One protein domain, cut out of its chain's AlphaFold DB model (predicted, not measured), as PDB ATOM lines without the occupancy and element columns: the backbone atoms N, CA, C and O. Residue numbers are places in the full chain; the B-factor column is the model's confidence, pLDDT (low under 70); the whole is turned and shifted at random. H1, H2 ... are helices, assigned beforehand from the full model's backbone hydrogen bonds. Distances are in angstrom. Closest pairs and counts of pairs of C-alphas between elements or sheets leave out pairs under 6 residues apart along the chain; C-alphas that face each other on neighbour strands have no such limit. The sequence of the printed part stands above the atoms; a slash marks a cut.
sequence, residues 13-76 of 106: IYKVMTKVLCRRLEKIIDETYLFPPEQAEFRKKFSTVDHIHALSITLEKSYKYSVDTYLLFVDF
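What this domain is: This is residues 13 to 76 of the 106 residues of the protein "Reverse transcriptase domain-containing protein" of Ancylostoma caninum (UniProt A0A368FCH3). Two separate helices, H1 and H2, lie at opposite ends of a long, open shape, with a looping link, residues 33 to 47, in the middle between them. From the far end of H2 the last stretch, residues 65 to 76, folds back as a tail, and residues 13 to 25 of H1 stick out as an arm. The printed part has 64 residues with two named helices, H1 then H2, and no named strand; its class is all helix. It is extended, with a radius of gyration of the C-alphas of 17.2 A and spans of 55 by 26 by 17 A.

Where its parts are: H1, residues 13 to 32, begins at C-alpha 13 (326.940, 498.363, 410.917) and is 29.2 A long from first to last C-alpha. H2, residues 48 to 64, is 24.4 A long and ends at C-alpha 64 (285.059, 500.917, 446.740).

How they stand to each other: H1 and H2 are apart. In both, every O i to N i+4 pair is within hydrogen-bond range.

The domain as a whole: The C-alphas farthest apart, Ile 13 and Ser 66, are 56.8 A apart. The link from H1 to H2 is long, with 15 residues. The printed part has no cut, and no printed residue is under 70 in pLDDT.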
ATOM      1  N   ILE A  13     326.817 499.822 411.053       96.31
ATOM      2  CA  ILE A  13     326.940 498.363 410.917       96.31
ATOM      3  C   ILE A  13     326.554 497.674 412.229       96.31
ATOM      4  O   ILE A  13     325.750 496.744 412.224       96.31
ATOM      5  N   TYR A  14     327.059 498.172 413.362       95.56
ATOM      6  CA  TYR A  14     326.725 497.618 414.670       95.56
ATOM      7  C   TYR A  14     325.221 497.719 414.956       95.56
ATOM      8  O   TYR A  14     324.598 496.728 415.323       95.56
ATOM      9  N   LYS A  15     324.601 498.881 414.702       94.94
ATOM     10  CA  LYS A  15     323.148 499.070 414.872       94.94
ATOM     11  C   LYS A  15     322.331 498.083 414.035       94.94
ATOM     12  O   LYS A  15     321.342 497.547 414.533       94.94
ATOM     13  N   VAL A  16     322.739 497.834 412.788       96.62
ATOM     14  CA  VAL A  16     322.079 496.854 411.909       96.62
ATOM     15  C   VAL A  16     322.189 495.450 412.503       96.62
ATOM     16  O   VAL A  16     321.166 494.784 412.664       96.62
ATOM     17  N   MET A  17     323.391 495.030 412.906       95.94
ATOM     18  CA  MET A  17     323.618 493.713 413.509       95.94
ATOM     19  C   MET A  17     322.802 493.520 414.791       95.94
ATOM     20  O   MET A  17     322.067 492.537 414.917       95.94
ATOM     21  N   THR A  18     322.839 494.484 415.714       94.56
ATOM     22  CA  THR A  18     322.042 494.432 416.948       94.56
ATOM     23  C   THR A  18     320.545 494.400 416.646       94.56
ATOM     24  O   THR A  18     319.803 493.689 417.322       94.56
ATOM     25  N   LYS A  19     320.073 495.106 415.609       94.88
ATOM     26  CA  LYS A  19     318.656 495.075 415.228       94.88
ATOM     27  C   LYS A  19     318.226 493.708 414.696       94.88
ATOM     28  O   LYS A  19     317.110 493.283 414.994       94.88
ATOM     29  N   VAL A  20     319.084 493.020 413.941       95.50
ATOM     30  CA  VAL A  20     318.827 491.645 413.483       95.50
ATOM     31  C   VAL A  20     318.738 490.691 414.675       95.50
ATOM     32  O   VAL A  20     317.767 489.944 414.772       95.50
ATOM     33  N   LEU A  21     319.694 490.757 415.608       92.94
ATOM     34  CA  LEU A  21     319.681 489.935 416.825       92.94
ATOM     35  C   LEU A  21     318.432 490.194 417.674       92.94
ATOM     36  O   LEU A  21     317.732 489.257 418.045       92.94
ATOM     37  N   CYS A  22     318.101 491.465 417.896       93.62
ATOM     38  CA  CYS A  22     316.917 491.876 418.641       93.62
ATOM     39  C   CYS A  22     315.631 491.312 418.019       93.62
ATOM     40  O   CYS A  22     314.827 490.726 418.730       93.62
ATOM     41  N   ARG A  23     315.472 491.370 416.688       93.00
ATOM     42  CA  ARG A  23     314.307 490.778 416.001       93.00
ATOM     43  C   ARG A  23     314.213 489.259 416.167       93.00
ATOM     44  O   ARG A  23     313.108 488.734 416.248       93.00
ATOM     45  N   ARG A  24     315.348 488.550 416.184       91.75
ATOM     46  CA  ARG A  24     315.368 487.093 416.404       91.75
ATOM     47  C   ARG A  24     314.937 486.749 417.828       91.75
ATOM     48  O   ARG A  24     314.136 485.838 417.994       91.75
ATOM     49  N   LEU A  25     315.423 487.496 418.818       90.50
ATOM     50  CA  LEU A  25     315.031 487.327 420.217       90.50
ATOM     51  C   LEU A  25     313.557 487.683 420.441       90.50
ATOM     52  O   LEU A  25     312.850 486.900 421.059       90.50
ATOM     53  N   GLU A  26     313.082 488.806 419.886       90.25
ATOM     54  CA  GLU A  26     311.664 489.203 419.930       90.25
ATOM     55  C   GLU A  26     310.760 488.071 419.429       90.25
ATOM     56  O   GLU A  26     309.783 487.734 420.086       90.25
ATOM     57  N   LYS A  27     311.121 487.438 418.303       89.31
ATOM     58  CA  LYS A  27     310.359 486.314 417.751       89.31
ATOM     59  C   LYS A  27     310.280 485.135 418.727       89.31
ATOM     60  O   LYS A  27     309.198 484.600 418.919       89.31
ATOM     61  N   ILE A  28     311.404 484.751 419.336       88.94
ATOM     62  CA  ILE A  28     311.435 483.644 420.302       88.94
ATOM     63  C   ILE A  28     310.558 483.979 421.509       88.94
ATOM     64  O   ILE A  28     309.722 483.173 421.886       88.94
ATOM     65  N   ILE A  29     310.708 485.182 422.069       88.50
ATOM     66  CA  ILE A  29     309.940 485.653 423.229       88.50
ATOM     67  C   ILE A  29     308.431 485.656 422.946       88.50
ATOM     68  O   ILE A  29     307.650 485.256 423.810       88.50
ATOM     69  N   ASP A  30     308.025 486.105 421.755       87.12
ATOM     70  CA  ASP A  30     306.620 486.141 421.343       87.12
ATOM     71  C   ASP A  30     306.052 484.724 421.116       87.12
ATOM     72  O   ASP A  30     304.897 484.479 421.454       87.12
ATOM     73  N   GLU A  31     306.843 483.791 420.571       87.88
ATOM     74  CA  GLU A  31     306.431 482.396 420.329       87.88
ATOM     75  C   GLU A  31     306.357 481.564 421.619       87.88
ATOM     76  O   GLU A  31     305.473 480.719 421.754       87.88
ATOM     77  N   THR A  32     307.261 481.801 422.572       87.12
ATOM     78  CA  THR A  32     307.316 481.060 423.844       87.12
ATOM     79  C   THR A  32     306.523 481.720 424.969       87.12
ATOM     80  O   THR A  32     306.458 481.169 426.064       87.12
ATOM     81  N   TYR A  33     305.910 482.885 424.716       85.69
ATOM     82  CA  TYR A  33     305.213 483.692 425.725       85.69
ATOM     83  C   TYR A  33     306.066 483.945 426.974       85.69
ATOM     84  O   TYR A  33     305.573 483.938 428.101       85.69
ATOM     85  N   LEU A  34     307.365 484.177 426.768       87.38
ATOM     86  CA  LEU A  34     308.348 484.197 427.847       87.38
ATOM     87  C   LEU A  34     308.110 485.309 428.873       87.38
ATOM     88  O   LEU A  34     308.414 485.153 430.054       87.38
ATOM     89  N   PHE A  35     307.610 486.458 428.412       88.12
ATOM     90  CA  PHE A  35     307.386 487.618 429.263       88.12
ATOM     91  C   PHE A  35     305.924 487.751 429.670       88.12
ATOM     92  O   PHE A  35     305.041 487.752 428.802       88.12
ATOM     93  N   PRO A  36     305.669 487.967 430.972       88.56
ATOM     94  CA  PRO A  36     304.321 488.163 431.463       88.56
ATOM     95  C   PRO A  36     303.771 489.516 430.958       88.56
ATOM     96  O   PRO A  36     304.551 490.404 430.581       88.56
ATOM     97  N   PRO A  37     302.441 489.686 430.860       86.88
ATOM     98  CA  PRO A  37     301.832 490.905 430.319       86.88
ATOM     99  C   PRO A  37     302.160 492.164 431.133       86.88
ATOM    100  O   PRO A  37     302.188 493.254 430.568       86.88
ATOM    101  N   GLU A  38     302.477 492.016 432.418       89.19
ATOM    102  CA  GLU A  38     302.908 493.087 433.321       89.19
ATOM    103  C   GLU A  38     304.272 493.674 432.920       89.19
ATOM    104  O   GLU A  38     304.585 494.824 433.235       89.19
ATOM    105  N   GLN A  39     305.097 492.917 432.187       89.19
ATOM    106  CA  GLN A  39     306.323 493.435 431.591       89.19
ATOM    107  C   GLN A  39     306.016 494.004 430.202       89.19
ATOM    108  O   GLN A  39     306.116 493.303 429.195       89.19
ATOM    109  N   ALA A  40     305.651 495.287 430.153       86.19
ATOM    110  CA  ALA A  40     305.322 496.012 428.918       86.19
ATOM    111  C   ALA A  40     306.507 496.733 428.266       86.19
ATOM    112  O   ALA A  40     306.457 497.064 427.079       86.19
ATOM    113  N   GLU A  41     307.548 497.056 429.037       85.56
ATOM    114  CA  GLU A  41     308.621 497.913 428.543       85.56
ATOM    115  C   GLU A  41     309.377 497.229 427.392       85.56
ATOM    116  O   GLU A  41     309.642 496.028 427.421       85.56
ATOM    117  N   PHE A  42     309.697 497.998 426.349       84.50
ATOM    118  CA  PHE A  42     310.391 497.535 425.138       84.50
ATOM    119  C   PHE A  42     309.682 496.437 424.327       84.50
ATOM    120  O   PHE A  42     310.300 495.844 423.440       84.50
ATOM    121  N   ARG A  43     308.382 496.202 424.546       87.75
ATOM    122  CA  ARG A  43     307.587 495.263 423.745       87.75
ATOM    123  C   ARG A  43     306.685 495.971 422.750       87.75
ATOM    124  O   ARG A  43     306.104 497.021 423.013       87.75
ATOM    125  N   LYS A  44     306.522 495.359 421.580       85.25
ATOM    126  CA  LYS A  44     305.543 495.824 420.594       85.25
ATOM    127  C   LYS A  44     304.134 495.576 421.114       85.25
ATOM    128  O   LYS A  44     303.875 494.521 421.675       85.25
ATOM    129  N   LYS A  45     303.220 496.502 420.811       86.31
ATOM    130  CA  LYS A  45     301.787 496.439 421.161       86.31
ATOM    131  C   LYS A  45     301.468 496.602 422.653       86.31
ATOM    132  O   LYS A  45     300.306 496.476 423.006       86.31
ATOM    133  N   PHE A  46     302.454 496.912 423.493       88.75
ATOM    134  CA  PHE A  46     302.226 497.273 424.889       88.75
ATOM    135  C   PHE A  46     302.381 498.782 425.067       88.75
ATOM    136  O   PHE A  46     303.264 499.395 424.456       88.75
ATOM    137  N   SER A  47     301.531 499.382 425.897       89.44
ATOM    138  CA  SER A  47     301.578 500.808 426.204       89.44
ATOM    139  C   SER A  47     301.588 501.056 427.707       89.44
ATOM    140  O   SER A  47     300.920 500.381 428.482       89.44
ATOM    141  N   THR A  48     302.287 502.114 428.121       90.75
ATOM    142  CA  THR A  48     302.197 502.634 429.500       90.75
ATOM    143  C   THR A  48     300.770 503.034 429.886       90.75
ATOM    144  O   THR A  48     300.421 502.988 431.062       90.75
ATOM    145  N   VAL A  49     299.930 503.370 428.901       92.94
ATOM    146  CA  VAL A  49     298.517 503.705 429.115       92.94
ATOM    147  C   VAL A  49     297.752 502.516 429.691       92.94
ATOM    148  O   VAL A  49     296.961 502.706 430.610       92.94
ATOM    149  N   ASP A  50     298.031 501.299 429.218       91.38
ATOM    150  CA  ASP A  50     297.352 500.086 429.683       91.38
ATOM    151  C   ASP A  50     297.658 499.827 431.164       91.38
ATOM    152  O   ASP A  50     296.765 499.528 431.955       91.38
ATOM    153  N   HIS A  51     298.913 500.033 431.570       92.06
ATOM    154  CA  HIS A  51     299.333 499.901 432.963       92.06
ATOM    155  C   HIS A  51     298.768 500.986 433.872       92.06
ATOM    156  O   HIS A  51     298.320 500.677 434.976       92.06
ATOM    157  N   ILE A  52     298.748 502.245 433.420       94.44
ATOM    158  CA  ILE A  52     298.114 503.334 434.173       94.44
ATOM    159  C   ILE A  52     296.625 503.031 434.351       94.44
ATOM    160  O   ILE A  52     296.095 503.178 435.447       94.44
ATOM    161  N   HIS A  53     295.958 502.553 433.301       94.94
ATOM    162  CA  HIS A  53     294.548 502.197 433.359       94.94
ATOM    163  C   HIS A  53     294.277 501.036 434.329       94.94
ATOM    164  O   HIS A  53     293.386 501.138 435.174       94.94
ATOM    165  N   ALA A  54     295.074 499.964 434.262       93.88
ATOM    166  CA  ALA A  54     294.975 498.834 435.186       93.88
ATOM    167  C   ALA A  54     295.200 499.265 436.646       93.88
ATOM    168  O   ALA A  54     294.461 498.841 437.541       93.88
ATOM    169  N   LEU A  55     296.176 500.146 436.884       95.19
ATOM    170  CA  LEU A  55     296.446 500.713 438.202       95.19
ATOM    171  C   LEU A  55     295.258 501.542 438.707       95.19
ATOM    172  O   LEU A  55     294.813 501.329 439.834       95.19
ATOM    173  N   SER A  56     294.700 502.424 437.873       96.81
ATOM    174  CA  SER A  56     293.534 503.245 438.227       96.81
ATOM    175  C   SER A  56     292.325 502.389 438.601       96.81
ATOM    176  O   SER A  56     291.753 502.583 439.670       96.81
ATOM    177  N   ILE A  57     291.985 501.382 437.785       97.06
ATOM    178  CA  ILE A  57     290.885 500.451 438.086       97.06
ATOM    179  C   ILE A  57     291.127 499.723 439.411       97.06
ATOM    180  O   ILE A  57     290.192 499.508 440.185       97.06
ATOM    181  N   THR A  58     292.368 499.311 439.667       96.19
ATOM    182  CA  THR A  58     292.727 498.604 440.902       96.19
ATOM    183  C   THR A  58     292.515 499.502 442.118       96.19
ATOM    184  O   THR A  58     291.853 499.087 443.066       96.19
ATOM    185  N   LEU A  59     292.980 500.754 442.064       97.06
ATOM    186  CA  LEU A  59     292.801 501.727 443.145       97.06
ATOM    187  C   LEU A  59     291.325 502.079 443.375       97.06
ATOM    188  O   LEU A  59     290.882 502.129 444.522       97.06
ATOM    189  N   GLU A  60     290.545 502.262 442.307       97.50
ATOM    190  CA  GLU A  60     289.101 502.516 442.401       97.50
ATOM    191  C   GLU A  60     288.356 501.359 443.075       97.50
ATOM    192  O   GLU A  60     287.491 501.577 443.929       97.50
ATOM    193  N   LYS A  61     288.698 500.113 442.725       97.75
ATOM    194  CA  LYS A  61     288.122 498.923 443.360       97.75
ATOM    195  C   LYS A  61     288.515 498.837 444.827       97.75
ATOM    196  O   LYS A  61     287.632 498.650 445.662       97.75
ATOM    197  N   SER A  62     289.793 499.005 445.151       97.06
ATOM    198  CA  SER A  62     290.258 499.003 446.539       97.06
ATOM    199  C   SER A  62     289.526 500.042 447.385       97.06
ATOM    200  O   SER A  62     289.034 499.713 448.463       97.06
ATOM    201  N   TYR A  63     289.357 501.257 446.856       96.50
ATOM    202  CA  TYR A  63     288.580 502.306 447.510       96.50
ATOM    203  C   TYR A  63     287.118 501.887 447.721       96.50
ATOM    204  O   TYR A  63     286.594 501.976 448.831       96.50
ATOM    205  N   LYS A  64     286.462 501.357 446.680       97.56
ATOM    206  CA  LYS A  64     285.059 500.917 446.740       97.56
ATOM    207  C   LYS A  64     284.819 499.815 447.775       97.56
ATOM    208  O   LYS A  64     283.769 499.805 448.412       97.56
ATOM    209  N   TYR A  65     285.757 498.884 447.923       97.44
ATOM    210  CA  TYR A  65     285.634 497.750 448.841       97.44
ATOM    211  C   TYR A  65     286.306 497.990 450.200       97.44
ATOM    212  O   TYR A  65     286.358 497.066 451.005       97.44
ATOM    213  N   SER A  66     286.778 499.215 450.475       95.81
ATOM    214  CA  SER A  66     287.471 499.572 451.725       95.81
ATOM    215  C   SER A  66     288.661 498.651 452.033       95.81
ATOM    216  O   SER A  66     288.858 498.227 453.169       95.81
ATOM    217  N   VAL A  67     289.432 498.309 450.997       97.44
ATOM    218  CA  VAL A  67     290.647 497.496 451.109       97.44
ATOM    219  C   VAL A  67     291.857 498.419 451.186       97.44
ATOM    220  O   VAL A  67     292.146 499.151 450.234       97.44
ATOM    221  N   ASP A  68     292.601 498.341 452.287       94.19
ATOM    222  CA  ASP A  68     293.859 499.070 452.445       94.19
ATOM    223  C   ASP A  68     294.853 498.655 451.354       94.19
ATOM    224  O   ASP A  68     295.168 497.478 451.177       94.19
ATOM    225  N   THR A  69     295.326 499.631 450.580       95.06
ATOM    226  CA  THR A  69     296.197 499.405 449.421       95.06
ATOM    227  C   THR A  69     297.407 500.324 449.490       95.06
ATOM    228  O   THR A  69     297.275 501.521 449.735       95.06
ATOM    229  N   TYR A  70     298.586 499.767 449.220       95.38
ATOM    230  CA  TYR A  70     299.859 500.483 449.213       95.38
ATOM    231  C   TYR A  70     300.546 500.313 447.859       95.38
ATOM    232  O   TYR A  70     300.485 499.244 447.256       95.38
ATOM    233  N   LEU A  71     301.218 501.366 447.391       94.88
ATOM    234  CA  LEU A  71     301.978 501.357 446.143       94.88
ATOM    235  C   LEU A  71     303.473 501.455 446.440       94.88
ATOM    236  O   LEU A  71     303.904 502.336 447.183       94.88
ATOM    237  N   LEU A  72     304.258 500.571 445.824       96.00
ATOM    238  CA  LEU A  72     305.715 500.582 445.879       96.00
ATOM    239  C   LEU A  72     306.269 500.868 444.483       96.00
ATOM    240  O   LEU A  72     306.067 500.088 443.556       96.00
ATOM    241  N   PHE A  73     306.999 501.973 444.353       94.38
ATOM    242  CA  PHE A  73     307.705 502.334 443.127       94.38
ATOM    243  C   PHE A  73     309.198 502.057 443.310       94.38
ATOM    244  O   PHE A  73     309.830 502.623 444.202       94.38
ATOM    245  N   VAL A  74     309.755 501.179 442.474       94.38
ATOM    246  CA  VAL A  74     311.176 500.804 442.492       94.38
ATOM    247  C   VAL A  74     311.834 501.324 441.221       94.38
ATOM    248  O   VAL A  74     311.364 501.027 440.127       94.38
ATOM    249  N   ASP A  75     312.927 502.074 441.366       91.38
ATOM    250  CA  ASP A  75     313.730 502.566 440.243       91.38
ATOM    251  C   ASP A  75     315.210 502.195 440.412       91.38
ATOM    252  O   ASP A  75     315.785 502.298 441.501       91.38
ATOM    253  N   PHE A  76     315.842 501.753 439.322       89.56
ATOM    254  CA  PHE A  76     317.230 501.293 439.330       89.56
ATOM    255  C   PHE A  76     318.191 502.395 438.876       89.56
ATOM    256  O   PHE A  76     318.216 502.819 437.719       89.56
TER     257      PHE A  76